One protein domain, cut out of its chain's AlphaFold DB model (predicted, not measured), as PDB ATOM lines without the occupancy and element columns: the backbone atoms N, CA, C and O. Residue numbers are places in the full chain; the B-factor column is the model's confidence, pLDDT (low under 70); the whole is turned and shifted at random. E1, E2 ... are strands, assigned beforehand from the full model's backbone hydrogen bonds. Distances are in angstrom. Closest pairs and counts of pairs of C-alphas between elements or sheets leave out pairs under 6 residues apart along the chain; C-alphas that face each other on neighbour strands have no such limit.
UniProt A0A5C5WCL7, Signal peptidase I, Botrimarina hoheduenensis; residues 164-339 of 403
ATOM      1  N   VAL A 164     117.994 105.469 154.105       88.88
ATOM      2  CA  VAL A 164     119.099 104.642 154.572       88.88
ATOM      3  C   VAL A 164     120.392 105.246 154.025       88.88
ATOM      4  O   VAL A 164     120.582 105.251 152.804       88.88
ATOM      5  N   PRO A 165     121.276 105.793 154.882       86.94
ATOM      6  CA  PRO A 165     122.578 106.269 154.438       86.94
ATOM      7  C   PRO A 165     123.432 105.069 154.036       86.94
ATOM      8  O   PRO A 165     123.523 104.090 154.773       86.94
ATOM      9  N   ILE A 166     124.061 105.160 152.872       80.12
ATOM     10  CA  ILE A 166     124.868 104.072 152.297       80.12
ATOM     11  C   ILE A 166     126.327 104.463 152.083       80.12
ATOM     12  O   ILE A 166     127.190 103.600 151.994       80.12
ATOM     13  N   ALA A 167     126.615 105.760 152.003       77.50
ATOM     14  CA  ALA A 167     127.971 106.271 151.920       77.50
ATOM     15  C   ALA A 167     128.014 107.676 152.513       77.50
ATOM     16  O   ALA A 167     127.271 108.551 152.057       77.50
ATOM     17  N   ARG A 168     128.889 107.897 153.497       74.38
ATOM     18  CA  ARG A 168     129.145 109.210 154.094       74.38
ATOM     19  C   ARG A 168     130.548 109.667 153.707       74.38
ATOM     20  O   ARG A 168     131.528 108.968 153.938       74.38
ATOM     21  N   SER A 169     130.664 110.846 153.105       66.31
ATOM     22  CA  SER A 169     131.962 111.455 152.825       66.31
ATOM     23  C   SER A 169     132.454 112.178 154.066       66.31
ATOM     24  O   SER A 169     131.889 113.196 154.468       66.31
ATOM     25  N   LEU A 170     133.538 111.677 154.651       53.75
ATOM     26  CA  LEU A 170     134.180 112.310 155.803       53.75
ATOM     27  C   LEU A 170     135.040 113.530 155.417       53.75
ATOM     28  O   LEU A 170     135.479 114.263 156.299       53.75
ATOM     29  N   HIS A 171     135.231 113.813 154.119       57.44
ATOM     30  CA  HIS A 171     136.051 114.938 153.650       57.44
ATOM     31  C   HIS A 171     135.431 115.675 152.449       57.44
ATOM     32  O   HIS A 171     134.700 115.090 151.646       57.44
ATOM     33  N   GLY A 172     135.679 116.986 152.365       69.19
ATOM     34  CA  GLY A 172     135.112 117.868 151.341       69.19
ATOM     35  C   GLY A 172     135.850 117.807 150.000       69.19
ATOM     36  O   GLY A 172     137.072 117.706 149.962       69.19
ATOM     37  N   TRP A 173     135.106 117.897 148.899       80.06
ATOM     38  CA  TRP A 173     135.610 117.975 147.529       80.06
ATOM     39  C   TRP A 173     135.763 119.438 147.088       80.06
ATOM     40  O   TRP A 173     134.835 120.235 147.245       80.06
ATOM     41  N   ARG A 174     136.929 119.786 146.528       82.88
ATOM     42  CA  ARG A 174     137.260 121.114 145.986       82.88
ATOM     43  C   ARG A 174     137.845 120.988 144.583       82.88
ATOM     44  O   ARG A 174     138.582 120.041 144.305       82.88
ATOM     45  N   THR A 175     137.524 121.934 143.703       77.81
ATOM     46  CA  THR A 175     138.036 121.955 142.319       77.81
ATOM     47  C   THR A 175     139.357 122.707 142.159       77.81
ATOM     48  O   THR A 175     140.111 122.373 141.251       77.81
ATOM     49  N   GLU A 176     139.670 123.659 143.043       64.94
ATOM     50  CA  GLU A 176     140.892 124.482 142.978       64.94
ATOM     51  C   GLU A 176     142.179 123.688 143.286       64.94
ATOM     52  O   GLU A 176     143.230 123.976 142.723       64.94
ATOM     53  N   ASP A 177     142.093 122.619 144.086       53.88
ATOM     54  CA  ASP A 177     143.251 121.832 144.550       53.88
ATOM     55  C   ASP A 177     143.667 120.686 143.597       53.88
ATOM     56  O   ASP A 177     144.312 119.718 144.007       53.88
ATOM     57  N   GLY A 178     143.266 120.716 142.321       47.44
ATOM     58  CA  GLY A 178     143.639 119.655 141.373       47.44
ATOM     59  C   GLY A 178     143.090 118.264 141.739       47.44
ATOM     60  O   GLY A 178     143.736 117.250 141.478       47.44
ATOM     61  N   ALA A 179     141.887 118.202 142.323       48.25
ATOM     62  CA  ALA A 179     141.095 116.978 142.492       48.25
ATOM     63  C   ALA A 179     141.717 115.841 143.335       48.25
ATOM     64  O   ALA A 179     141.325 114.683 143.173       48.25
ATOM     65  N   ARG A 180     142.630 116.121 144.273       46.47
ATOM     66  CA  ARG A 180     143.157 115.071 145.163       46.47
ATOM     67  C   ARG A 180     142.274 114.880 146.398       46.47
ATOM     68  O   ARG A 180     142.508 115.473 147.444       46.47
ATOM     69  N   LEU A 181     141.287 113.986 146.292       51.59
ATOM     70  CA  LEU A 181     140.917 113.175 147.459       51.59
ATOM     71  C   LEU A 181     142.182 112.375 147.842       51.59
ATOM     72  O   LEU A 181     142.840 111.880 146.925       51.59
ATOM     73  N   PRO A 182     142.585 112.275 149.121       46.81
ATOM     74  CA  PRO A 182     143.822 111.581 149.481       46.81
ATOM     75  C   PRO A 182     143.855 110.167 148.872       46.81
ATOM     76  O   PRO A 182     142.882 109.434 148.996       46.81
ATOM     77  N   ASP A 183     144.953 109.760 148.224       38.81
ATOM     78  CA  ASP A 183     145.063 108.469 147.509       38.81
ATOM     79  C   ASP A 183     144.782 107.243 148.405       38.81
ATOM     80  O   ASP A 183     144.245 106.234 147.949       38.81
ATOM     81  N   ALA A 184     145.087 107.325 149.706       40.72
ATOM     82  CA  ALA A 184     144.736 106.292 150.691       40.72
ATOM     83  C   ALA A 184     143.215 106.165 150.913       40.72
ATOM     84  O   ALA A 184     142.708 105.105 151.266       40.72
ATOM     85  N   MET A 185     142.501 107.251 150.634       41.56
ATOM     86  CA  MET A 185     141.066 107.454 150.739       41.56
ATOM     87  C   MET A 185     140.373 107.300 149.380       41.56
ATOM     88  O   MET A 185     139.240 107.739 149.266       41.56
ATOM     89  N   MET A 186     141.061 106.784 148.343       42.03
ATOM     90  CA  MET A 186     140.534 106.406 147.013       42.03
ATOM     91  C   MET A 186     140.810 104.943 146.630       42.03
ATOM     92  O   MET A 186     140.231 104.448 145.665       42.03
ATOM     93  N   ARG A 187     141.629 104.206 147.395       39.91
ATOM     94  CA  ARG A 187     141.964 102.799 147.094       39.91
ATOM     95  C   ARG A 187     140.856 101.789 147.407       39.91
ATOM     96  O   ARG A 187     140.980 100.645 146.984       39.91
ATOM     97  N   TYR A 188     139.779 102.199 148.078       48.06
ATOM     98  CA  TYR A 188     138.717 101.277 148.493       48.06
ATOM     99  C   TYR A 188     137.291 101.720 148.100       48.06
ATOM    100  O   TYR A 188     136.373 100.908 148.117       48.06
ATOM    101  N   ASN A 189     137.074 102.975 147.686       48.59
ATOM    102  CA  ASN A 189     135.778 103.618 147.918       48.59
ATOM    103  C   ASN A 189     134.894 103.946 146.712       48.59
ATOM    104  O   ASN A 189     135.319 104.345 145.632       48.59
ATOM    105  N   THR A 190     133.608 103.856 147.033       66.12
ATOM    106  CA  THR A 190     132.386 104.413 146.445       66.12
ATOM    107  C   THR A 190     132.464 105.619 145.502       66.12
ATOM    108  O   THR A 190     131.502 105.802 144.770       66.12
ATOM    109  N   TRP A 191     133.524 106.434 145.449       76.81
ATOM    110  CA  TRP A 191     133.606 107.639 144.610       76.81
ATOM    111  C   TRP A 191     134.895 107.696 143.780       76.81
ATOM    112  O   TRP A 191     135.987 107.489 144.299       76.81
ATOM    113  N   ARG A 192     134.773 108.047 142.494       77.56
ATOM    114  CA  ARG A 192     135.885 108.267 141.556       77.56
ATOM    115  C   ARG A 192     135.917 109.725 141.118       77.56
ATOM    116  O   ARG A 192     134.903 110.231 140.641       77.56
ATOM    117  N   CYS A 193     137.066 110.383 141.246       76.38
ATOM    118  CA  CYS A 193     137.247 111.781 140.860       76.38
ATOM    119  C   CYS A 193     138.144 111.897 139.618       76.38
ATOM    120  O   CYS A 193     139.223 111.311 139.582       76.38
ATOM    121  N   HIS A 194     137.713 112.647 138.603       74.88
ATOM    122  CA  HIS A 194     138.509 112.940 137.410       74.88
ATOM    123  C   HIS A 194     138.118 114.299 136.815       74.88
ATOM    124  O   HIS A 194     136.998 114.461 136.338       74.88
ATOM    125  N   GLY A 195     139.035 115.274 136.815       68.38
ATOM    126  CA  GLY A 195     138.882 116.533 136.066       68.38
ATOM    127  C   GLY A 195     137.583 117.302 136.348       68.38
ATOM    128  O   GLY A 195     136.857 117.635 135.417       68.38
ATOM    129  N   GLY A 196     137.247 117.526 137.626       77.62
ATOM    130  CA  GLY A 196     136.011 118.225 138.020       77.62
ATOM    131  C   GLY A 196     134.746 117.357 137.988       77.62
ATOM    132  O   GLY A 196     133.653 117.852 138.255       77.62
ATOM    133  N   ARG A 197     134.875 116.058 137.705       85.31
ATOM    134  CA  ARG A 197     133.789 115.078 137.769       85.31
ATOM    135  C   ARG A 197     133.992 114.128 138.944       85.31
ATOM    136  O   ARG A 197     135.067 113.557 139.093       85.31
ATOM    137  N   LEU A 198     132.936 113.906 139.715       85.94
ATOM    138  CA  LEU A 198     132.877 112.958 140.820       85.94
ATOM    139  C   LEU A 198     131.782 111.919 140.524       85.94
ATOM    140  O   LEU A 198     130.629 112.279 140.305       85.94
ATOM    141  N   VAL A 199     132.132 110.635 140.463       86.25
ATOM    142  CA  VAL A 199     131.227 109.537 140.075       86.25
ATOM    143  C   VAL A 199     131.109 108.534 141.208       86.25
ATOM    144  O   VAL A 199     132.118 107.975 141.633       86.25
ATOM    145  N   PHE A 200     129.890 108.263 141.657       83.94
ATOM    146  CA  PHE A 200     129.611 107.192 142.598       83.94
ATOM    147  C   PHE A 200     129.719 105.842 141.878       83.94
ATOM    148  O   PHE A 200     129.003 105.580 140.913       83.94
ATOM    149  N   ALA A 201     130.663 105.006 142.295       73.62
ATOM    150  CA  ALA A 201     131.038 103.775 141.612       73.62
ATOM    151  C   ALA A 201     130.249 102.542 142.070       73.62
ATOM    152  O   ALA A 201     130.238 101.550 141.339       73.62
ATOM    153  N   ASN A 202     129.608 102.590 143.243       71.88
ATOM    154  CA  ASN A 202     128.963 101.412 143.811       71.88
ATOM    155  C   ASN A 202     127.528 101.254 143.291       71.88
ATOM    156  O   ASN A 202     126.774 102.229 143.280       71.88
ATOM    157  N   PRO A 203     127.125 100.034 142.891       72.12
ATOM    158  CA  PRO A 203     125.724  99.750 142.645       72.12
ATOM    159  C   PRO A 203     124.947  99.917 143.950       72.12
ATOM    160  O   PRO A 203     125.401  99.495 145.016       72.12
ATOM    161  N   LEU A 204     123.774 100.537 143.867       79.69
ATOM    162  CA  LEU A 204     122.876 100.622 145.008       79.69
ATOM    163  C   LEU A 204     122.004  99.392 145.043       79.69
ATOM    164  O   LEU A 204     121.450  99.005 144.016       79.69
ATOM    165  N   THR A 205     121.864  98.807 146.222       81.19
ATOM    166  CA  THR A 205     120.999  97.659 146.417       81.19
ATOM    167  C   THR A 205     120.123  97.811 147.649       81.19
ATOM    168  O   THR A 205     120.375  98.652 148.512       81.19
ATOM    169  N   ASP A 206     119.092  96.977 147.730       82.25
ATOM    170  CA  ASP A 206     118.203  96.890 148.886       82.25
ATOM    171  C   ASP A 206     118.835  96.172 150.088       82.25
ATOM    172  O   ASP A 206     118.161  95.955 151.096       82.25
ATOM    173  N   ASP A 207     120.117  95.809 150.007       82.38
ATOM    174  CA  ASP A 207     120.786  95.075 151.068       82.38
ATOM    175  C   ASP A 207     121.093  95.939 152.290       82.38
ATOM    176  O   ASP A 207     121.303  97.156 152.206       82.38
ATOM    177  N   LEU A 208     121.037  95.301 153.455       84.94
ATOM    178  CA  LEU A 208     121.226  95.947 154.745       84.94
ATOM    179  C   LEU A 208     122.396  95.285 155.471       84.94
ATOM    180  O   LEU A 208     122.332  94.088 155.747       84.94
ATOM    181  N   PRO A 209     123.416  96.061 155.889       85.38
ATOM    182  CA  PRO A 209     124.507  95.541 156.714       85.38
ATOM    183  C   PRO A 209     124.027  94.893 158.018       85.38
ATOM    184  O   PRO A 209     124.709  94.028 158.559       85.38
ATOM    185  N   TYR A 210     122.844  95.297 158.501       88.38
ATOM    186  CA  TYR A 210     122.220  94.773 159.713       88.38
ATOM    187  C   TYR A 210     121.999  93.261 159.670       88.38
ATOM    188  O   TYR A 210     122.173  92.576 160.667       88.38
ATOM    189  N   ASN A 211     121.624  92.725 158.519       83.81
ATOM    190  CA  ASN A 211     121.321  91.314 158.321       83.81
ATOM    191  C   ASN A 211     121.924  90.854 156.996       83.81
ATOM    192  O   ASN A 211     121.249  90.240 156.170       83.81
ATOM    193  N   ALA A 212     123.196  91.199 156.797       72.12
ATOM    194  CA  ALA A 212     123.947  90.796 155.623       72.12
ATOM    195  C   ALA A 212     123.938  89.268 155.465       72.12
ATOM    196  O   ALA A 212     123.821  88.527 156.443       72.12
ATOM    197  N   GLN A 213     124.057  88.808 154.216       65.12
ATOM    198  CA  GLN A 213     124.071  87.385 153.845       65.12
ATOM    199  C   GLN A 213     122.769  86.614 154.129       65.12
ATOM    200  O   GLN A 213     122.753  85.384 154.071       65.12
ATOM    201  N   VAL A 214     121.645  87.296 154.372       72.62
ATOM    202  CA  VAL A 214     120.334  86.641 154.266       72.62
ATOM    203  C   VAL A 214     120.188  86.090 152.849       72.62
ATOM    204  O   VAL A 214     120.260  86.841 151.876       72.62
ATOM    205  N   THR A 215     119.964  84.780 152.727       74.19
ATOM    206  CA  THR A 215     119.777  84.114 151.433       74.19
ATOM    207  C   THR A 215     118.510  84.625 150.754       74.19
ATOM    208  O   THR A 215     117.399  84.158 151.009       74.19
ATOM    209  N   ARG A 216     118.677  85.610 149.876       74.88
ATOM    210  CA  ARG A 216     117.625  86.195 149.046       74.88
ATOM    211  C   ARG A 216     118.247  86.816 147.804       74.88
ATOM    212  O   ARG A 216     119.453  87.034 147.726       74.88
ATOM    213  N   ARG A 217     117.401  87.176 146.846       74.19
ATOM    214  CA  ARG A 217     117.836  87.986 145.714       74.19
ATOM    215  C   ARG A 217     117.943  89.449 146.137       74.19
ATOM    216  O   ARG A 217     116.942  90.052 146.510       74.19
ATOM    217  N   VAL A 218     119.145  89.999 146.037       77.75
ATOM    218  CA  VAL A 218     119.417  91.426 146.228       77.75
ATOM    219  C   VAL A 218     118.907  92.208 145.011       77.75
ATOM    220  O   VAL A 218     119.119  91.796 143.864       77.75
ATOM    221  N   ARG A 219     118.188  93.308 145.249       78.44
ATOM    222  CA  ARG A 219     117.571  94.147 144.209       78.44
ATOM    223  C   ARG A 219     118.420  95.395 143.967       78.44
ATOM    224  O   ARG A 219     118.816  96.016 144.951       78.44
ATOM    225  N   PRO A 220     118.686  95.794 142.711       79.25
ATOM    226  CA  PRO A 220     119.258  97.108 142.438       79.25
ATOM    227  C   PRO A 220     118.262  98.212 142.819       79.25
ATOM    228  O   PRO A 220     117.057  98.042 142.648       79.25
ATOM    229  N   MET A 221     118.764  99.341 143.316       81.44
ATOM    230  CA  MET A 221     117.959 100.494 143.720       81.44
ATOM    231  C   MET A 221     118.298 101.732 142.893       81.44
ATOM    232  O   MET A 221     119.446 102.172 142.806       81.44
ATOM    233  N   PHE A 222     117.276 102.343 142.308       79.81
ATOM    234  CA  PHE A 222     117.427 103.575 141.529       79.81
ATOM    235  C   PHE A 222     117.015 104.804 142.339       79.81
ATOM    236  O   PHE A 222     117.621 105.865 142.180       79.81
ATOM    237  N   ASP A 223     116.100 104.606 143.284       87.06
ATOM    238  CA  ASP A 223     115.608 105.603 144.220       87.06
ATOM    239  C   ASP A 223     116.668 105.960 145.252       87.06
ATOM    240  O   ASP A 223     116.973 105.227 146.201       87.06
ATOM    241  N   ARG A 224     117.274 107.121 145.015       88.69
ATOM    242  CA  ARG A 224     118.390 107.629 145.800       88.69
ATOM    243  C   ARG A 224     118.290 109.121 146.028       88.69
ATOM    244  O   ARG A 224     117.665 109.851 145.251       88.69
ATOM    245  N   ALA A 225     118.952 109.575 147.076       92.75
ATOM    246  CA  ALA A 225     119.225 110.978 147.315       92.75
ATOM    247  C   ALA A 225     120.728 111.192 147.464       92.75
ATOM    248  O   ALA A 225     121.455 110.319 147.937       92.75
ATOM    249  N   VAL A 226     121.182 112.373 147.077       93.00
ATOM    250  CA  VAL A 226     122.501 112.879 147.419       93.00
ATOM    251  C   VAL A 226     122.324 114.192 148.158       93.00
ATOM    252  O   VAL A 226     121.556 115.054 147.728       93.00
ATOM    253  N   GLU A 227     123.012 114.320 149.282       93.75
ATOM    254  CA  GLU A 227     122.974 115.497 150.136       93.75
ATOM    255  C   GLU A 227     124.386 116.018 150.371       93.75
ATOM    256  O   GLU A 227     125.304 115.230 150.588       93.75
ATOM    257  N   PHE A 228     124.580 117.332 150.303       92.56
ATOM    258  CA  PHE A 228     125.868 117.964 150.573       92.56
ATOM    259  C   PHE A 228     125.721 119.456 150.856       92.56
ATOM    260  O   PHE A 228     124.806 120.111 150.363       92.56
ATOM    261  N   ARG A 229     126.672 120.021 151.600       92.69
ATOM    262  CA  ARG A 229     126.846 121.474 151.695       92.69
ATOM    263  C   ARG A 229     127.588 121.997 150.481       92.69
ATOM    264  O   ARG A 229     128.589 121.399 150.083       92.69
ATOM    265  N   LEU A 230     127.111 123.105 149.921       92.19
ATOM    266  CA  LEU A 230     127.602 123.637 148.653       92.19
ATOM    267  C   LEU A 230     128.036 125.099 148.752       92.19
ATOM    268  O   LEU A 230     127.194 125.984 148.896       92.19
ATOM    269  N   SER A 231     129.320 125.353 148.515       91.44
ATOM    270  CA  SER A 231     129.854 126.695 148.265       91.44
ATOM    271  C   SER A 231     130.276 126.823 146.803       91.44
ATOM    272  O   SER A 231     130.917 125.928 146.255       91.44
ATOM    273  N   LEU A 232     129.917 127.939 146.173       90.69
ATOM    274  CA  LEU A 232     130.208 128.248 144.772       90.69
ATOM    275  C   LEU A 232     130.789 129.662 144.697       90.69
ATOM    276  O   LEU A 232     130.196 130.581 145.271       90.69
ATOM    277  N   ALA A 233     131.902 129.839 143.988       90.19
ATOM    278  CA  ALA A 233     132.354 131.163 143.570       90.19
ATOM    279  C   ALA A 233     131.419 131.747 142.497       90.19
ATOM    280  O   ALA A 233     130.613 131.031 141.900       90.19
ATOM    281  N   GLU A 234     131.524 133.048 142.234       87.94
ATOM    282  CA  GLU A 234     130.765 133.692 141.161       87.94
ATOM    283  C   GLU A 234     131.058 133.038 139.800       87.94
ATOM    284  O   GLU A 234     132.204 132.727 139.477       87.94
ATOM    285  N   GLY A 235     130.004 132.760 139.023       87.62
ATOM    286  CA  GLY A 235     130.110 132.065 137.736       87.62
ATOM    287  C   GLY A 235     130.354 130.554 137.835       87.62
ATOM    288  O   GLY A 235     130.281 129.865 136.817       87.62
ATOM    289  N   ALA A 236     130.596 130.011 139.033       92.25
ATOM    290  CA  ALA A 236     130.742 128.576 139.234       92.25
ATOM    291  C   ALA A 236     129.381 127.860 139.256       92.25
ATOM    292  O   ALA A 236     128.346 128.411 139.652       92.25
ATOM    293  N   LEU A 237     129.387 126.589 138.855       93.25
ATOM    294  CA  LEU A 237     128.208 125.732 138.878       93.25
ATOM    295  C   LEU A 237     128.552 124.285 139.209       93.25
ATOM    296  O   LEU A 237     129.675 123.816 139.012       93.25
ATOM    297  N   ILE A 238     127.526 123.562 139.646       94.56
ATOM    298  CA  ILE A 238     127.537 122.112 139.780       94.56
ATOM    299  C   ILE A 238     126.309 121.513 139.089       94.56
ATOM    300  O   ILE A 238     125.189 122.010 139.225       94.56
ATOM    301  N   GLU A 239     126.517 120.435 138.342       95.88
ATOM    302  CA  GLU A 239     125.464 119.571 137.824       95.88
ATOM    303  C   GLU A 239     125.448 118.249 138.593       95.88
ATOM    304  O   GLU A 239     126.466 117.569 138.700       95.88
ATOM    305  N   VAL A 240     124.280 117.872 139.101       95.62
ATOM    306  CA  VAL A 240     124.021 116.598 139.770       95.62
ATOM    307  C   VAL A 240     123.173 115.735 138.846       95.62
ATOM    308  O   VAL A 240     122.040 116.084 138.526       95.62
ATOM    309  N   MET A 241     123.714 114.603 138.421       93.38
ATOM    310  CA  MET A 241     123.055 113.594 137.593       93.38
ATOM    311  C   MET A 241     122.780 112.380 138.488       93.38
ATOM    312  O   MET A 241     123.656 111.520 138.617       93.38
ATOM    313  N   PRO A 242     121.609 112.299 139.151       90.19
ATOM    314  CA  PRO A 242     121.331 111.264 140.149       90.19
ATOM    315  C   PRO A 242     121.484 109.843 139.596       90.19
ATOM    316  O   PRO A 242     121.918 108.945 140.309       90.19
ATOM    317  N   GLN A 243     121.206 109.662 138.306       86.56
ATOM    318  CA  GLN A 243     121.291 108.382 137.606       86.56
ATOM    319  C   GLN A 243     122.324 108.415 136.463       86.56
ATOM    320  O   GLN A 243     122.179 107.703 135.479       86.56
ATOM    321  N   GLY A 244     123.320 109.310 136.522       85.88
ATOM    322  CA  GLY A 244     124.400 109.406 135.519       85.88
ATOM    323  C   GLY A 244     123.994 109.952 134.145       85.88
ATOM    324  O   GLY A 244     124.830 110.104 133.254       85.88
ATOM    325  N   ARG A 245     122.718 110.292 133.976       85.31
ATOM    326  CA  ARG A 245     122.115 110.724 132.716       85.31
ATOM    327  C   ARG A 245     122.116 112.240 132.558       85.31
ATOM    328  O   ARG A 245     121.786 112.976 133.479       85.31
ATOM    329  N   ARG A 246     122.405 112.733 131.351       86.94
ATOM    330  CA  ARG A 246     122.332 114.177 131.059       86.94
ATOM    331  C   ARG A 246     120.901 114.691 130.963       86.94
ATOM    332  O   ARG A 246     120.660 115.848 131.290       86.94
ATOM    333  N   ASP A 247     119.965 113.869 130.509       86.19
ATOM    334  CA  ASP A 247     118.548 114.225 130.409       86.19
ATOM    335  C   ASP A 247     117.812 114.134 131.757       86.19
ATOM    336  O   ASP A 247     116.674 114.573 131.848       86.19
ATOM    337  N   LEU A 248     118.468 113.638 132.811       89.94
ATOM    338  CA  LEU A 248     117.993 113.698 134.190       89.94
ATOM    339  C   LEU A 248     119.076 114.315 135.077       89.94
ATOM    340  O   LEU A 248     119.942 113.613 135.605       89.94
ATOM    341  N   ARG A 249     119.049 115.641 135.227       93.06
ATOM    342  CA  ARG A 249     120.066 116.370 136.000       93.06
ATOM    343  C   ARG A 249     119.513 117.605 136.692       93.06
ATOM    344  O   ARG A 249     118.525 118.185 136.257       93.06
ATOM    345  N   VAL A 250     120.205 118.052 137.727       95.38
ATOM    346  CA  VAL A 250     119.960 119.317 138.423       95.38
ATOM    347  C   VAL A 250     121.192 120.179 138.279       95.38
ATOM    348  O   VAL A 250     122.292 119.723 138.565       95.38
ATOM    349  N   ARG A 251     121.019 121.425 137.860       95.19
ATOM    350  CA  ARG A 251     122.081 122.424 137.827       95.19
ATOM    351  C   ARG A 251     121.862 123.424 138.948       95.19
ATOM    352  O   ARG A 251     120.782 124.007 139.036       95.19
ATOM    353  N   VAL A 252     122.895 123.644 139.750       94.06
ATOM    354  CA  VAL A 252     122.961 124.729 140.731       94.06
ATOM    355  C   VAL A 252     124.095 125.655 140.312       94.06
ATOM    356  O   VAL A 252     125.245 125.227 140.258       94.06
ATOM    357  N   ALA A 253     123.769 126.899 139.973       91.75
ATOM    358  CA  ALA A 253     124.731 127.900 139.517       91.75
ATOM    359  C   ALA A 253     124.711 129.120 140.439       91.75
ATOM    360  O   ALA A 253     123.644 129.513 140.915       91.75
ATOM    361  N   GLN A 254     125.874 129.719 140.687       89.94
ATOM    362  CA  GLN A 254     125.979 130.983 141.408       89.94
ATOM    363  C   GLN A 254     125.846 132.146 140.420       89.94
ATOM    364  O   GLN A 254     126.750 132.407 139.628       89.94
ATOM    365  N   GLU A 255     124.712 132.842 140.484       85.81
ATOM    366  CA  GLU A 255     124.433 134.069 139.733       85.81
ATOM    367  C   GLU A 255     124.529 135.290 140.670       85.81
ATOM    368  O   GLU A 255     124.575 135.146 141.898       85.81
ATOM    369  N   ALA A 256     124.526 136.503 140.105       79.69
ATOM    370  CA  ALA A 256     124.597 137.751 140.875       79.69
ATOM    371  C   ALA A 256     123.449 137.894 141.898       79.69
ATOM    372  O   ALA A 256     123.651 138.386 143.003       79.69
ATOM    373  N   ALA A 257     122.248 137.411 141.553       77.56
ATOM    374  CA  ALA A 257     121.068 137.438 142.421       77.56
ATOM    375  C   ALA A 257     121.018 136.286 143.450       77.56
ATOM    376  O   ALA A 257     120.081 136.211 144.243       77.56
ATOM    377  N   GLY A 258     121.995 135.373 143.436       82.00
ATOM    378  CA  GLY A 258     122.047 134.201 144.307       82.00
ATOM    379  C   GLY A 258     122.176 132.883 143.544       82.00
ATOM    380  O   GLY A 258     122.485 132.838 142.355       82.00
ATOM    381  N   LYS A 259     121.952 131.772 144.252       85.62
ATOM    382  CA  LYS A 259     122.033 130.433 143.658       85.62
ATOM    383  C   LYS A 259     120.760 130.133 142.865       85.62
ATOM    384  O   LYS A 259     119.668 130.093 143.435       85.62
ATOM    385  N   ARG A 260     120.903 129.875 141.565       88.75
ATOM    386  CA  ARG A 260     119.821 129.426 140.683       88.75
ATOM    387  C   ARG A 260     119.820 127.908 140.581       88.75
ATOM    388  O   ARG A 260     120.852 127.305 140.296       88.75
ATOM    389  N   VAL A 261     118.645 127.307 140.753       91.38
ATOM    390  CA  VAL A 261     118.433 125.862 140.612       91.38
ATOM    391  C   VAL A 261     117.569 125.587 139.389       91.38
ATOM    392  O   VAL A 261     116.489 126.158 139.236       91.38
ATOM    393  N   VAL A 262     118.030 124.693 138.518       91.50
ATOM    394  CA  VAL A 262     117.275 124.236 137.344       91.50
ATOM    395  C   VAL A 262     117.322 122.716 137.273       91.50
ATOM    396  O   VAL A 262     118.398 122.130 137.178       91.50
ATOM    397  N   GLY A 263     116.156 122.076 137.299       89.88
ATOM    398  CA  GLY A 263     115.998 120.651 137.025       89.88
ATOM    399  C   GLY A 263     115.778 120.397 135.536       89.88
ATOM    400  O   GLY A 263     115.139 121.191 134.847       89.88
ATOM    401  N   PHE A 264     116.295 119.283 135.039       89.50
ATOM    402  CA  PHE A 264     116.106 118.805 133.675       89.50
ATOM    403  C   PHE A 264     115.583 117.371 133.739       89.50
ATOM    404  O   PHE A 264     116.219 116.527 134.372       89.50
ATOM    405  N   VAL A 265     114.441 117.121 133.097       86.69
ATOM    406  CA  VAL A 265     113.814 115.798 132.963       86.69
ATOM    407  C   VAL A 265     113.433 115.611 131.495       86.69
ATOM    408  O   VAL A 265     112.572 116.315 130.963       86.69
ATOM    409  N   GLY A 266     114.130 114.713 130.801       85.00
ATOM    410  CA  GLY A 266     114.024 114.565 129.355       85.00
ATOM    411  C   GLY A 266     114.419 115.855 128.629       85.00
ATOM    412  O   GLY A 266     115.520 116.385 128.793       85.00
ATOM    413  N   ARG A 267     113.498 116.377 127.813       82.75
ATOM    414  CA  ARG A 267     113.655 117.663 127.106       82.75
ATOM    415  C   ARG A 267     113.134 118.860 127.904       82.75
ATOM    416  O   ARG A 267     113.333 119.999 127.486       82.75
ATOM    417  N   ARG A 268     112.461 118.621 129.031       83.00
ATOM    418  CA  ARG A 268     111.855 119.665 129.854       83.00
ATOM    419  C   ARG A 268     112.893 120.231 130.818       83.00
ATOM    420  O   ARG A 268     113.602 119.484 131.490       83.00
ATOM    421  N   SER A 269     112.952 121.555 130.915       85.25
ATOM    422  CA  SER A 269     113.650 122.258 131.991       85.25
ATOM    423  C   SER A 269     112.633 122.885 132.937       85.25
ATOM    424  O   SER A 269     111.576 123.365 132.527       85.25
ATOM    425  N   ILE A 270     112.933 122.827 134.228       84.44
ATOM    426  CA  ILE A 270     112.073 123.312 135.302       84.44
ATOM    427  C   ILE A 270     112.962 124.193 136.165       84.44
ATOM    428  O   ILE A 270     113.883 123.717 136.823       84.44
ATOM    429  N   GLY A 271     112.755 125.503 136.080       76.00
ATOM    430  CA  GLY A 271     113.474 126.459 136.912       76.00
ATOM    431  C   GLY A 271     112.802 126.593 138.271       76.00
ATOM    432  O   GLY A 271     111.580 126.690 138.339       76.00
ATOM    433  N   ALA A 272     113.594 126.645 139.337       70.31
ATOM    434  CA  ALA A 272     113.155 127.211 140.603       70.31
ATOM    435  C   ALA A 272     113.610 128.676 140.675       70.31
ATOM    436  O   ALA A 272     114.701 129.024 140.213       70.31
ATOM    437  N   THR A 273     112.763 129.538 141.240       57.91
ATOM    438  CA  THR A 273     113.106 130.951 141.483       57.91
ATOM    439  C   THR A 273     114.230 131.003 142.531       57.91
ATOM    440  O   THR A 273     114.218 130.161 143.434       57.91
ATOM    441  N   PRO A 274     115.215 131.920 142.433       56.75
ATOM    442  CA  PRO A 274     116.291 132.036 143.416       56.75
ATOM    443  C   PRO A 274     115.744 132.053 144.848       56.75
ATOM    444  O   PRO A 274     114.838 132.821 145.172       56.75
ATOM    445  N   SER A 275     116.293 131.184 145.702       53.22
ATOM    446  CA  SER A 275     116.029 131.240 147.141       53.22
ATOM    447  C   SER A 275     116.442 132.624 147.638       53.22
ATOM    448  O   SER A 275     117.578 133.043 147.417       53.22
ATOM    449  N   SER A 276     115.532 133.337 148.303       49.91
ATOM    450  CA  SER A 276     115.685 134.735 148.732       49.91
ATOM    451  C   SER A 276     116.752 134.966 149.816       49.91
ATOM    452  O   SER A 276     116.804 136.042 150.405       49.91
ATOM    453  N   ALA A 277     117.594 133.975 150.112       48.16
ATOM    454  CA  ALA A 277     118.722 134.118 151.019       48.16
ATOM    455  C   ALA A 277     119.967 133.438 150.424       48.16
ATOM    456  O   ALA A 277     120.013 132.204 150.348       48.16
ATOM    457  N   PRO A 278     121.003 134.200 150.030       54.94
ATOM    458  CA  PRO A 278     122.281 133.637 149.630       54.94
ATOM    459  C   PRO A 278     123.012 133.163 150.886       54.94
ATOM    460  O   PRO A 278     123.807 133.886 151.480       54.94
ATOM    461  N   ARG A 279     122.742 131.929 151.321       65.06
ATOM    462  CA  ARG A 279     123.671 131.256 152.228       65.06
ATOM    463  C   ARG A 279     124.940 130.897 151.460       65.06
ATOM    464  O   ARG A 279     124.902 130.532 150.276       65.06
ATOM    465  N   THR A 280     126.067 131.033 152.146       74.31
ATOM    466  CA  THR A 280     127.399 130.706 151.633       74.31
ATOM    467  C   THR A 280     127.531 129.213 151.345       74.31
ATOM    468  O   THR A 280     128.094 128.862 150.313       74.31
ATOM    469  N   ASP A 281     126.941 128.369 152.197       87.38
ATOM    470  CA  ASP A 281     127.097 126.909 152.224       87.38
ATOM    471  C   ASP A 281     125.769 126.142 152.484       87.38
ATOM    472  O   ASP A 281     125.700 125.326 153.409       87.38
ATOM    473  N   PRO A 282     124.679 126.380 151.722       91.38
ATOM    474  CA  PRO A 282     123.412 125.681 151.936       91.38
ATOM    475  C   PRO A 282     123.551 124.160 151.834       91.38
ATOM    476  O   PRO A 282     124.350 123.649 151.042       91.38
ATOM    477  N   LEU A 283     122.706 123.448 152.580       93.12
ATOM    478  CA  LEU A 283     122.513 122.012 152.409       93.12
ATOM    479  C   LEU A 283     121.647 121.771 151.171       93.12
ATOM    480  O   LEU A 283     120.487 122.176 151.134       93.12
ATOM    481  N   VAL A 284     122.210 121.130 150.156       94.44
ATOM    482  CA  VAL A 284     121.524 120.777 148.914       94.44
ATOM    483  C   VAL A 284     121.195 119.294 148.945       94.44
ATOM    484  O   VAL A 284     122.095 118.472 149.091       94.44
ATOM    485  N   THR A 285     119.925 118.961 148.735       95.62
ATOM    486  CA  THR A 285     119.461 117.580 148.554       95.62
ATOM    487  C   THR A 285     118.917 117.435 147.138       95.62
ATOM    488  O   THR A 285     118.032 118.191 146.737       95.62
ATOM    489  N   VAL A 286     119.417 116.464 146.375       95.88
ATOM    490  CA  VAL A 286     118.872 116.074 145.065       95.88
ATOM    491  C   VAL A 286     118.447 114.619 145.141       95.88
ATOM    492  O   VAL A 286     119.247 113.765 145.519       95.88
ATOM    493  N   SER A 287     117.203 114.318 144.778       94.56
ATOM    494  CA  SER A 287     116.666 112.966 144.877       94.56
ATOM    495  C   SER A 287     115.763 112.573 143.714       94.56
ATOM    496  O   SER A 287     115.271 113.427 142.983       94.56
ATOM    497  N   THR A 288     115.600 111.259 143.548       92.38
ATOM    498  CA  THR A 288     114.788 110.610 142.508       92.38
ATOM    499  C   THR A 288     113.746 109.633 143.065       92.38
ATOM    500  O   THR A 288     113.172 108.878 142.289       92.38
ATOM    501  N   PHE A 289     113.525 109.626 144.387       91.19
ATOM    502  CA  PHE A 289     112.630 108.671 145.050       91.19
ATOM    503  C   PHE A 289     111.178 108.769 144.530       91.19
ATOM    504  O   PHE A 289     110.744 109.846 144.118       91.19
ATOM    505  N   ASP A 290     110.420 107.670 144.555       90.31
ATOM    506  CA  ASP A 290     109.019 107.537 144.109       90.31
ATOM    507  C   ASP A 290     108.729 108.075 142.693       90.31
ATOM    508  O   ASP A 290     107.646 108.610 142.397       90.31
ATOM    509  N   HIS A 291     109.707 107.963 141.794       89.19
ATOM    510  CA  HIS A 291     109.645 108.466 140.420       89.19
ATOM    511  C   HIS A 291     109.403 109.987 140.311       89.19
ATOM    512  O   HIS A 291     108.720 110.456 139.387       89.19
ATOM    513  N   GLN A 292     109.974 110.777 141.219       91.31
ATOM    514  CA  GLN A 292     110.019 112.239 141.112       91.31
ATOM    515  C   GLN A 292     111.448 112.759 141.251       91.31
ATOM    516  O   GLN A 292     112.200 112.323 142.115       91.31
ATOM    517  N   LEU A 293     111.820 113.742 140.434       93.06
ATOM    518  CA  LEU A 293     112.975 114.583 140.708       93.06
ATOM    519  C   LEU A 293     112.594 115.572 141.809       93.06
ATOM    520  O   LEU A 293     111.708 116.396 141.600       93.06
ATOM    521  N   LEU A 294     113.296 115.541 142.935       94.44
ATOM    522  CA  LEU A 294     113.126 116.493 144.028       94.44
ATOM    523  C   LEU A 294     114.445 117.209 144.311       94.44
ATOM    524  O   LEU A 294     115.496 116.574 144.424       94.44
ATOM    525  N   VAL A 295     114.382 118.531 144.466       95.44
ATOM    526  CA  VAL A 295     115.503 119.343 144.948       95.44
ATOM    527  C   VAL A 295     115.077 120.120 146.177       95.44
ATOM    528  O   VAL A 295     114.042 120.791 146.167       95.44
ATOM    529  N   ALA A 296     115.897 120.055 147.219       93.69
ATOM    530  CA  ALA A 296     115.719 120.823 148.436       93.69
ATOM    531  C   ALA A 296     116.961 121.654 148.758       93.69
ATOM    532  O   ALA A 296     118.088 121.248 148.475       93.69
ATOM    533  N   ILE A 297     116.726 122.818 149.360       91.50
ATOM    534  CA  ILE A 297     117.750 123.690 149.932       91.50
ATOM    535  C   ILE A 297     117.396 123.897 151.403       91.50
ATOM    536  O   ILE A 297     116.283 124.321 151.714       91.50
ATOM    537  N   ASP A 298     118.329 123.581 152.301       91.31
ATOM    538  CA  ASP A 298     118.167 123.683 153.758       91.31
ATOM    539  C   ASP A 298     116.876 123.014 154.262       91.31
ATOM    540  O   ASP A 298     116.112 123.573 155.051       91.31
ATOM    541  N   GLY A 299     116.602 121.812 153.745       89.88
ATOM    542  CA  GLY A 299     115.426 121.019 154.109       89.88
ATOM    543  C   GLY A 299     114.097 121.536 153.550       89.88
ATOM    544  O   GLY A 299     113.052 120.989 153.893       89.88
ATOM    545  N   LYS A 300     114.099 122.561 152.689       91.38
ATOM    546  CA  LYS A 300     112.898 123.056 151.999       91.38
ATOM    547  C   LYS A 300     112.920 122.649 150.535       91.38
ATOM    548  O   LYS A 300     113.869 122.966 149.822       91.38
ATOM    549  N   THR A 301     111.864 121.987 150.071       93.19
ATOM    550  CA  THR A 301     111.700 121.648 148.652       93.19
ATOM    551  C   THR A 301     111.605 122.922 147.812       93.19
ATOM    552  O   THR A 301     110.708 123.736 148.017       93.19
ATOM    553  N   VAL A 302     112.527 123.085 146.862       91.38
ATOM    554  CA  VAL A 302     112.564 124.210 145.909       91.38
ATOM    555  C   VAL A 302     112.140 123.793 144.502       91.38
ATOM    556  O   VAL A 302     111.739 124.635 143.705       91.38
ATOM    557  N   LEU A 303     112.218 122.497 144.192       91.19
ATOM    558  CA  LEU A 303     111.803 121.933 142.913       91.19
ATOM    559  C   LEU A 303     111.260 120.522 143.125       91.19
ATOM    560  O   LEU A 303     111.870 119.723 143.836       91.19
ATOM    561  N   THR A 304     110.148 120.209 142.465       92.00
ATOM    562  CA  THR A 304     109.686 118.832 142.261       92.00
ATOM    563  C   THR A 304     109.181 118.662 140.829       92.00
ATOM    564  O   THR A 304     108.630 119.601 140.245       92.00
ATOM    565  N   ALA A 305     109.406 117.490 140.245       90.25
ATOM    566  CA  ALA A 305     108.915 117.130 138.926       90.25
ATOM    567  C   ALA A 305     108.717 115.614 138.807       90.25
ATOM    568  O   ALA A 305     109.603 114.866 139.219       90.25
ATOM    569  N   PRO A 306     107.622 115.130 138.199       90.06
ATOM    570  CA  PRO A 306     107.498 113.712 137.881       90.06
ATOM    571  C   PRO A 306     108.577 113.297 136.871       90.06
ATOM    572  O   PRO A 306     108.927 114.069 135.978       90.06
ATOM    573  N   LEU A 307     109.085 112.065 136.977       85.69
ATOM    574  CA  LEU A 307     110.075 111.546 136.028       85.69
ATOM    575  C   LEU A 307     109.469 111.086 134.684       85.69
ATOM    576  O   LEU A 307     110.237 110.781 133.789       85.69
ATOM    577  N   GLU A 308     108.140 111.027 134.511       70.00
ATOM    578  CA  GLU A 308     107.432 110.757 133.229       70.00
ATOM    579  C   GLU A 308     108.088 109.690 132.312       70.00
ATOM    580  O   GLU A 308     108.344 109.923 131.137       70.00
ATOM    581  N   GLY A 309     108.405 108.497 132.833       69.25
ATOM    582  CA  GLY A 309     109.032 107.430 132.029       69.25
ATOM    583  C   GLY A 309     110.559 107.531 131.881       69.25
ATOM    584  O   GLY A 309     111.183 106.612 131.360       69.25
ATOM    585  N   HIS A 310     111.183 108.585 132.409       67.38
ATOM    586  CA  HIS A 310     112.634 108.755 132.541       67.38
ATOM    587  C   HIS A 310     113.179 108.187 133.866       67.38
ATOM    588  O   HIS A 310     114.104 108.747 134.449       67.38
ATOM    589  N   PHE A 311     112.615 107.079 134.347       67.19
ATOM    590  CA  PHE A 311     113.118 106.340 135.506       67.19
ATOM    591  C   PHE A 311     113.811 105.056 135.044       67.19
ATOM    592  O   PHE A 311     113.411 104.437 134.055       67.19
ATOM    593  N   LEU A 312     114.891 104.683 135.727       67.25
ATOM    594  CA  LEU A 312     115.596 103.438 135.448       67.25
ATOM    595  C   LEU A 312     114.872 102.250 136.077       67.25
ATOM    596  O   LEU A 312     114.234 102.376 137.116       67.25
ATOM    597  N   ARG A 313     115.006 101.095 135.424       65.62
ATOM    598  CA  ARG A 313     114.502  99.802 135.896       65.62
ATOM    599  C   ARG A 313     115.631  98.784 135.968       65.62
ATOM    600  O   ARG A 313     116.710  98.988 135.395       65.62
ATOM    601  N   ALA A 314     115.360  97.666 136.639       58.09
ATOM    602  CA  ALA A 314     116.264  96.525 136.690       58.09
ATOM    603  C   ALA A 314     116.733  96.131 135.270       58.09
ATOM    604  O   ALA A 314     115.912  95.919 134.381       58.09
ATOM    605  N   GLY A 315     118.055  96.061 135.061       55.69
ATOM    606  CA  GLY A 315     118.678  95.778 133.755       55.69
ATOM    607  C   GLY A 315     119.298  96.985 133.033       55.69
ATOM    608  O   GLY A 315     119.897  96.810 131.977       55.69
ATOM    609  N   SER A 316     119.202  98.195 133.589       63.69
ATOM    610  CA  SER A 316     119.859  99.395 133.040       63.69
ATOM    611  C   SER A 316     121.391  99.347 133.215       63.69
ATOM    612  O   SER A 316     121.864  98.983 134.288       63.69
ATOM    613  N   THR A 317     122.172  99.712 132.185       57.09
ATOM    614  CA  THR A 317     123.632  99.446 132.128       57.09
ATOM    615  C   THR A 317     124.559 100.623 132.482       57.09
ATOM    616  O   THR A 317     125.771 100.428 132.510       57.09
ATOM    617  N   ASP A 318     124.037 101.818 132.785       61.81
ATOM    618  CA  ASP A 318     124.813 102.927 133.379       61.81
ATOM    619  C   ASP A 318     123.893 103.882 134.166       61.81
ATOM    620  O   ASP A 318     123.132 104.653 133.580       61.81
ATOM    621  N   ASP A 319     123.924 103.791 135.498       73.81
ATOM    622  CA  ASP A 319     123.042 104.509 136.429       73.81
ATOM    623  C   ASP A 319     123.818 105.299 137.499       73.81
ATOM    624  O   ASP A 319     123.287 105.642 138.561       73.81
ATOM    625  N   ARG A 320     125.105 105.564 137.265       85.19
ATOM    626  CA  ARG A 320     126.008 106.050 138.314       85.19
ATOM    627  C   ARG A 320     125.753 107.509 138.667       85.19
ATOM    628  O   ARG A 320     125.941 108.401 137.836       85.19
ATOM    629  N   LEU A 321     125.421 107.769 139.935       88.62
ATOM    630  CA  LEU A 321     125.313 109.128 140.474       88.62
ATOM    631  C   LEU A 321     126.588 109.914 140.136       88.62
ATOM    632  O   LEU A 321     127.692 109.510 140.489       88.62
ATOM    633  N   THR A 322     126.431 111.024 139.424       90.94
ATOM    634  CA  THR A 322     127.553 111.826 138.933       90.94
ATOM    635  C   THR A 322     127.356 113.284 139.320       90.94
ATOM    636  O   THR A 322     126.293 113.852 139.091       90.94
ATOM    637  N   LEU A 323     128.395 113.900 139.874       92.69
ATOM    638  CA  LEU A 323     128.500 115.336 140.101       92.69
ATOM    639  C   LEU A 323     129.543 115.893 139.125       92.69
ATOM    640  O   LEU A 323     130.628 115.329 138.981       92.69
ATOM    641  N   VAL A 324     129.225 116.987 138.441       92.56
ATOM    642  CA  VAL A 324     130.139 117.682 137.524       92.56
ATOM    643  C   VAL A 324     130.220 119.136 137.938       92.56
ATOM    644  O   VAL A 324     129.199 119.812 138.009       92.56
ATOM    645  N   ALA A 325     131.423 119.619 138.198       90.81
ATOM    646  CA  ALA A 325     131.668 120.990 138.595       90.81
ATOM    647  C   ALA A 325     132.362 121.783 137.493       90.81
ATOM    648  O   ALA A 325     133.184 121.253 136.745       90.81
ATOM    649  N   SER A 326     132.053 123.074 137.434       91.06
ATOM    650  CA  SER A 326     132.765 124.050 136.619       91.06
ATOM    651  C   SER A 326     133.001 125.308 137.451       91.06
ATOM    652  O   SER A 326     132.083 125.793 138.110       91.06
ATOM    653  N   GLY A 327     134.238 125.809 137.446       89.31
ATOM    654  CA  GLY A 327     134.677 126.892 138.328       89.31
ATOM    655  C   GLY A 327     135.073 126.422 139.732       89.31
ATOM    656  O   GLY A 327     135.202 125.224 140.002       89.31
ATOM    657  N   ALA A 328     135.296 127.390 140.622       89.56
ATOM    658  CA  ALA A 328     135.701 127.167 142.005       89.56
ATOM    659  C   ALA A 328     134.508 126.779 142.886       89.56
ATOM    660  O   ALA A 328     133.565 127.558 143.069       89.56
ATOM    661  N   ILE A 329     134.542 125.559 143.427       88.44
ATOM    662  CA  ILE A 329     133.468 125.006 144.253       88.44
ATOM    663  C   ILE A 329     134.011 124.304 145.498       88.44
ATOM    664  O   ILE A 329     135.141 123.814 145.519       88.44
ATOM    665  N   THR A 330     133.169 124.187 146.521       88.88
ATOM    666  CA  THR A 330     133.380 123.286 147.658       88.88
ATOM    667  C   THR A 330     132.108 122.490 147.928       88.88
ATOM    668  O   THR A 330     131.035 123.065 148.100       88.88
ATOM    669  N   VAL A 331     132.243 121.168 147.999       87.50
ATOM    670  CA  VAL A 331     131.194 120.220 148.395       87.50
ATOM    671  C   VAL A 331     131.633 119.548 149.690       87.50
ATOM    672  O   VAL A 331     132.672 118.898 149.714       87.50
ATOM    673  N   ALA A 332     130.872 119.689 150.770       87.06
ATOM    674  CA  ALA A 332     131.205 119.106 152.074       87.06
ATOM    675  C   ALA A 332     130.065 118.239 152.622       87.06
ATOM    676  O   ALA A 332     128.901 118.465 152.302       87.06
ATOM    677  N   GLY A 333     130.396 117.246 153.457       84.31
ATOM    678  CA  GLY A 333     129.401 116.362 154.081       84.31
ATOM    679  C   GLY A 333     128.571 115.551 153.078       84.31
ATOM    680  O   GLY A 333     127.398 115.292 153.325       84.31
ATOM    681  N   LEU A 334     129.167 115.191 151.937       86.12
ATOM    682  CA  LEU A 334     128.487 114.483 150.856       86.12
ATOM    683  C   LEU A 334     127.990 113.119 151.334       86.12
ATOM    684  O   LEU A 334     128.799 112.247 151.641       86.12
ATOM    685  N   THR A 335     126.680 112.919 151.372       88.00
ATOM    686  CA  THR A 335     126.064 111.653 151.769       88.00
ATOM    687  C   THR A 335     125.135 111.157 150.679       88.00
ATOM    688  O   THR A 335     124.361 111.923 150.104       88.00
ATOM    689  N   VAL A 336     125.225 109.862 150.384       88.50
ATOM    690  CA  VAL A 336     124.283 109.176 149.502       88.50
ATOM    691  C   VAL A 336     123.318 108.383 150.365       88.50
ATOM    692  O   VAL A 336     123.723 107.654 151.276       88.50
ATOM    693  N   TYR A 337     122.041 108.520 150.047       90.00
ATOM    694  CA  TYR A 337     120.957 107.765 150.640       90.00
ATOM    695  C   TYR A 337     120.282 106.921 149.574       90.00
ATOM    696  O   TYR A 337     120.166 107.337 148.419       90.00
ATOM    697  N   ARG A 338     119.766 105.774 149.990       89.44
ATOM    698  CA  ARG A 338     118.771 105.016 149.235       89.44
ATOM    699  C   ARG A 338     117.421 105.074 149.938       89.44
ATOM    700  O   ARG A 338     117.358 105.357 151.141       89.44
ATOM    701  N   ASP A 339     116.365 104.793 149.190       90.00
ATOM    702  CA  ASP A 339     115.047 104.537 149.770       90.00
ATOM    703  C   ASP A 339     114.954 103.119 150.382       90.00
ATOM    704  O   ASP A 339     115.912 102.331 150.345       90.00
TER     705      ASP A 339
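This is residues 164 to 339 of the 403 residues of the protein "Signal peptidase I" of Botrimarina hoheduenensis (UniProt A0A5C5WCL7). Two antiparallel sheets lie face to face as a sandwich, one of seven strands and one of six, with their strands at only 14 degrees to each other. A long loop, residues 201 to 223, reaches out from one end, and its residues 210 to 215 stick out free; another, residues 169 to 190, passes from E1 to E2, the edge strands at the same side of the two sheets. The printed part has 176 residues with thirteen named strands, E1 to E13 in order along the chain, and no named helix; the class is all strand, though under half of the residues, 81, are in named elements. The sheets run E2 E3 E12 E5 E6 E7 E8 and E1 E13 E4 E9 E10 E11. The whole is compact, with a radius of gyration of the C-alphas of 16.1 A and spans of 55 by 41 by 26 A.

E1, residues 164 to 168, begins at C-alpha 164 at (119.099, 104.642, 154.572). E2 holds residues 191 to 194 and E3 residues 197 to 200. E4, residues 224 to 232, is 23.8 A long and bends by 60 degrees at residue 229. E5 holds residues 237 to 241. E6, residues 248 to 255, is 22.1 A long, and E7, residues 258 to 265, is 23.1 A long. E8 holds residues 268 to 272, ending at C-alpha 272 at (113.155, 127.211, 140.603). E9 holds residues 283 to 287, E10 residues 292 to 297, and E11 residues 300 to 306, 17.8 A long. E12 holds residues 322 to 326. E13, residues 329 to 338, is the longest strand by residues; it is 25.3 A long, bends by 61 degrees at residue 333 and ends at C-alpha 338 at (118.771, 105.016, 149.235).

In the seven-stranded sheet, E2 and E8 are the edge strands. E2 and E3 form a hairpin, with N 192 and O 199 2.8 A apart. E3 and E12 are antiparallel, with N 198 and O 323 at 2.8 A. E12 and E5 follow, with N 239 and O 324 at 2.8 A. E5 E6 E7 E8 is a meander, each strand the antiparallel neighbour of the one before; N 240 and O 250, N 251 and O 262, and N 263 and O 270 are each 2.8 A apart. In the six-stranded sheet, E1 and E11 are the edge strands. E1 and E13 are antiparallel neighbours, with N 166 and O 336 within hydrogen-bond range at 3.0 A, and E13 and E4 are antiparallel neighbours too, with N 227 and O 335 within hydrogen-bond range at 2.9 A. N 226 of E4 and O 286 of E9 are 2.8 A apart. E9 E10 E11 is a second meander, with N 285 and O 296 at 2.9 A and N 293 and O 305 at 2.8 A. Both sheets are twisted. Between the sheets, the closest C-alphas of E8 and E11 are those of Ala 272 and Leu 303, 5.9 A apart, while E1 and E2 are apart. Residues 173 to 174 make a short antiparallel pairing with residues 330 to 331 of E13.

The two C-alphas farthest apart are those of Thr 215 and Ala 256, at 54.9 A. The printed part has no cut, and its first and last C-alphas, of Val 164 and Asp 339, are 6.3 A apart. The links E1 to E2, E3 to E4 and E11 to E12 are long, with 22, 23 and 15 residues. The mean pLDDT of the printed part is 79.9; 38 residues are under 70, among them residues 176 to 190, 273 to 279 and 309 to 318.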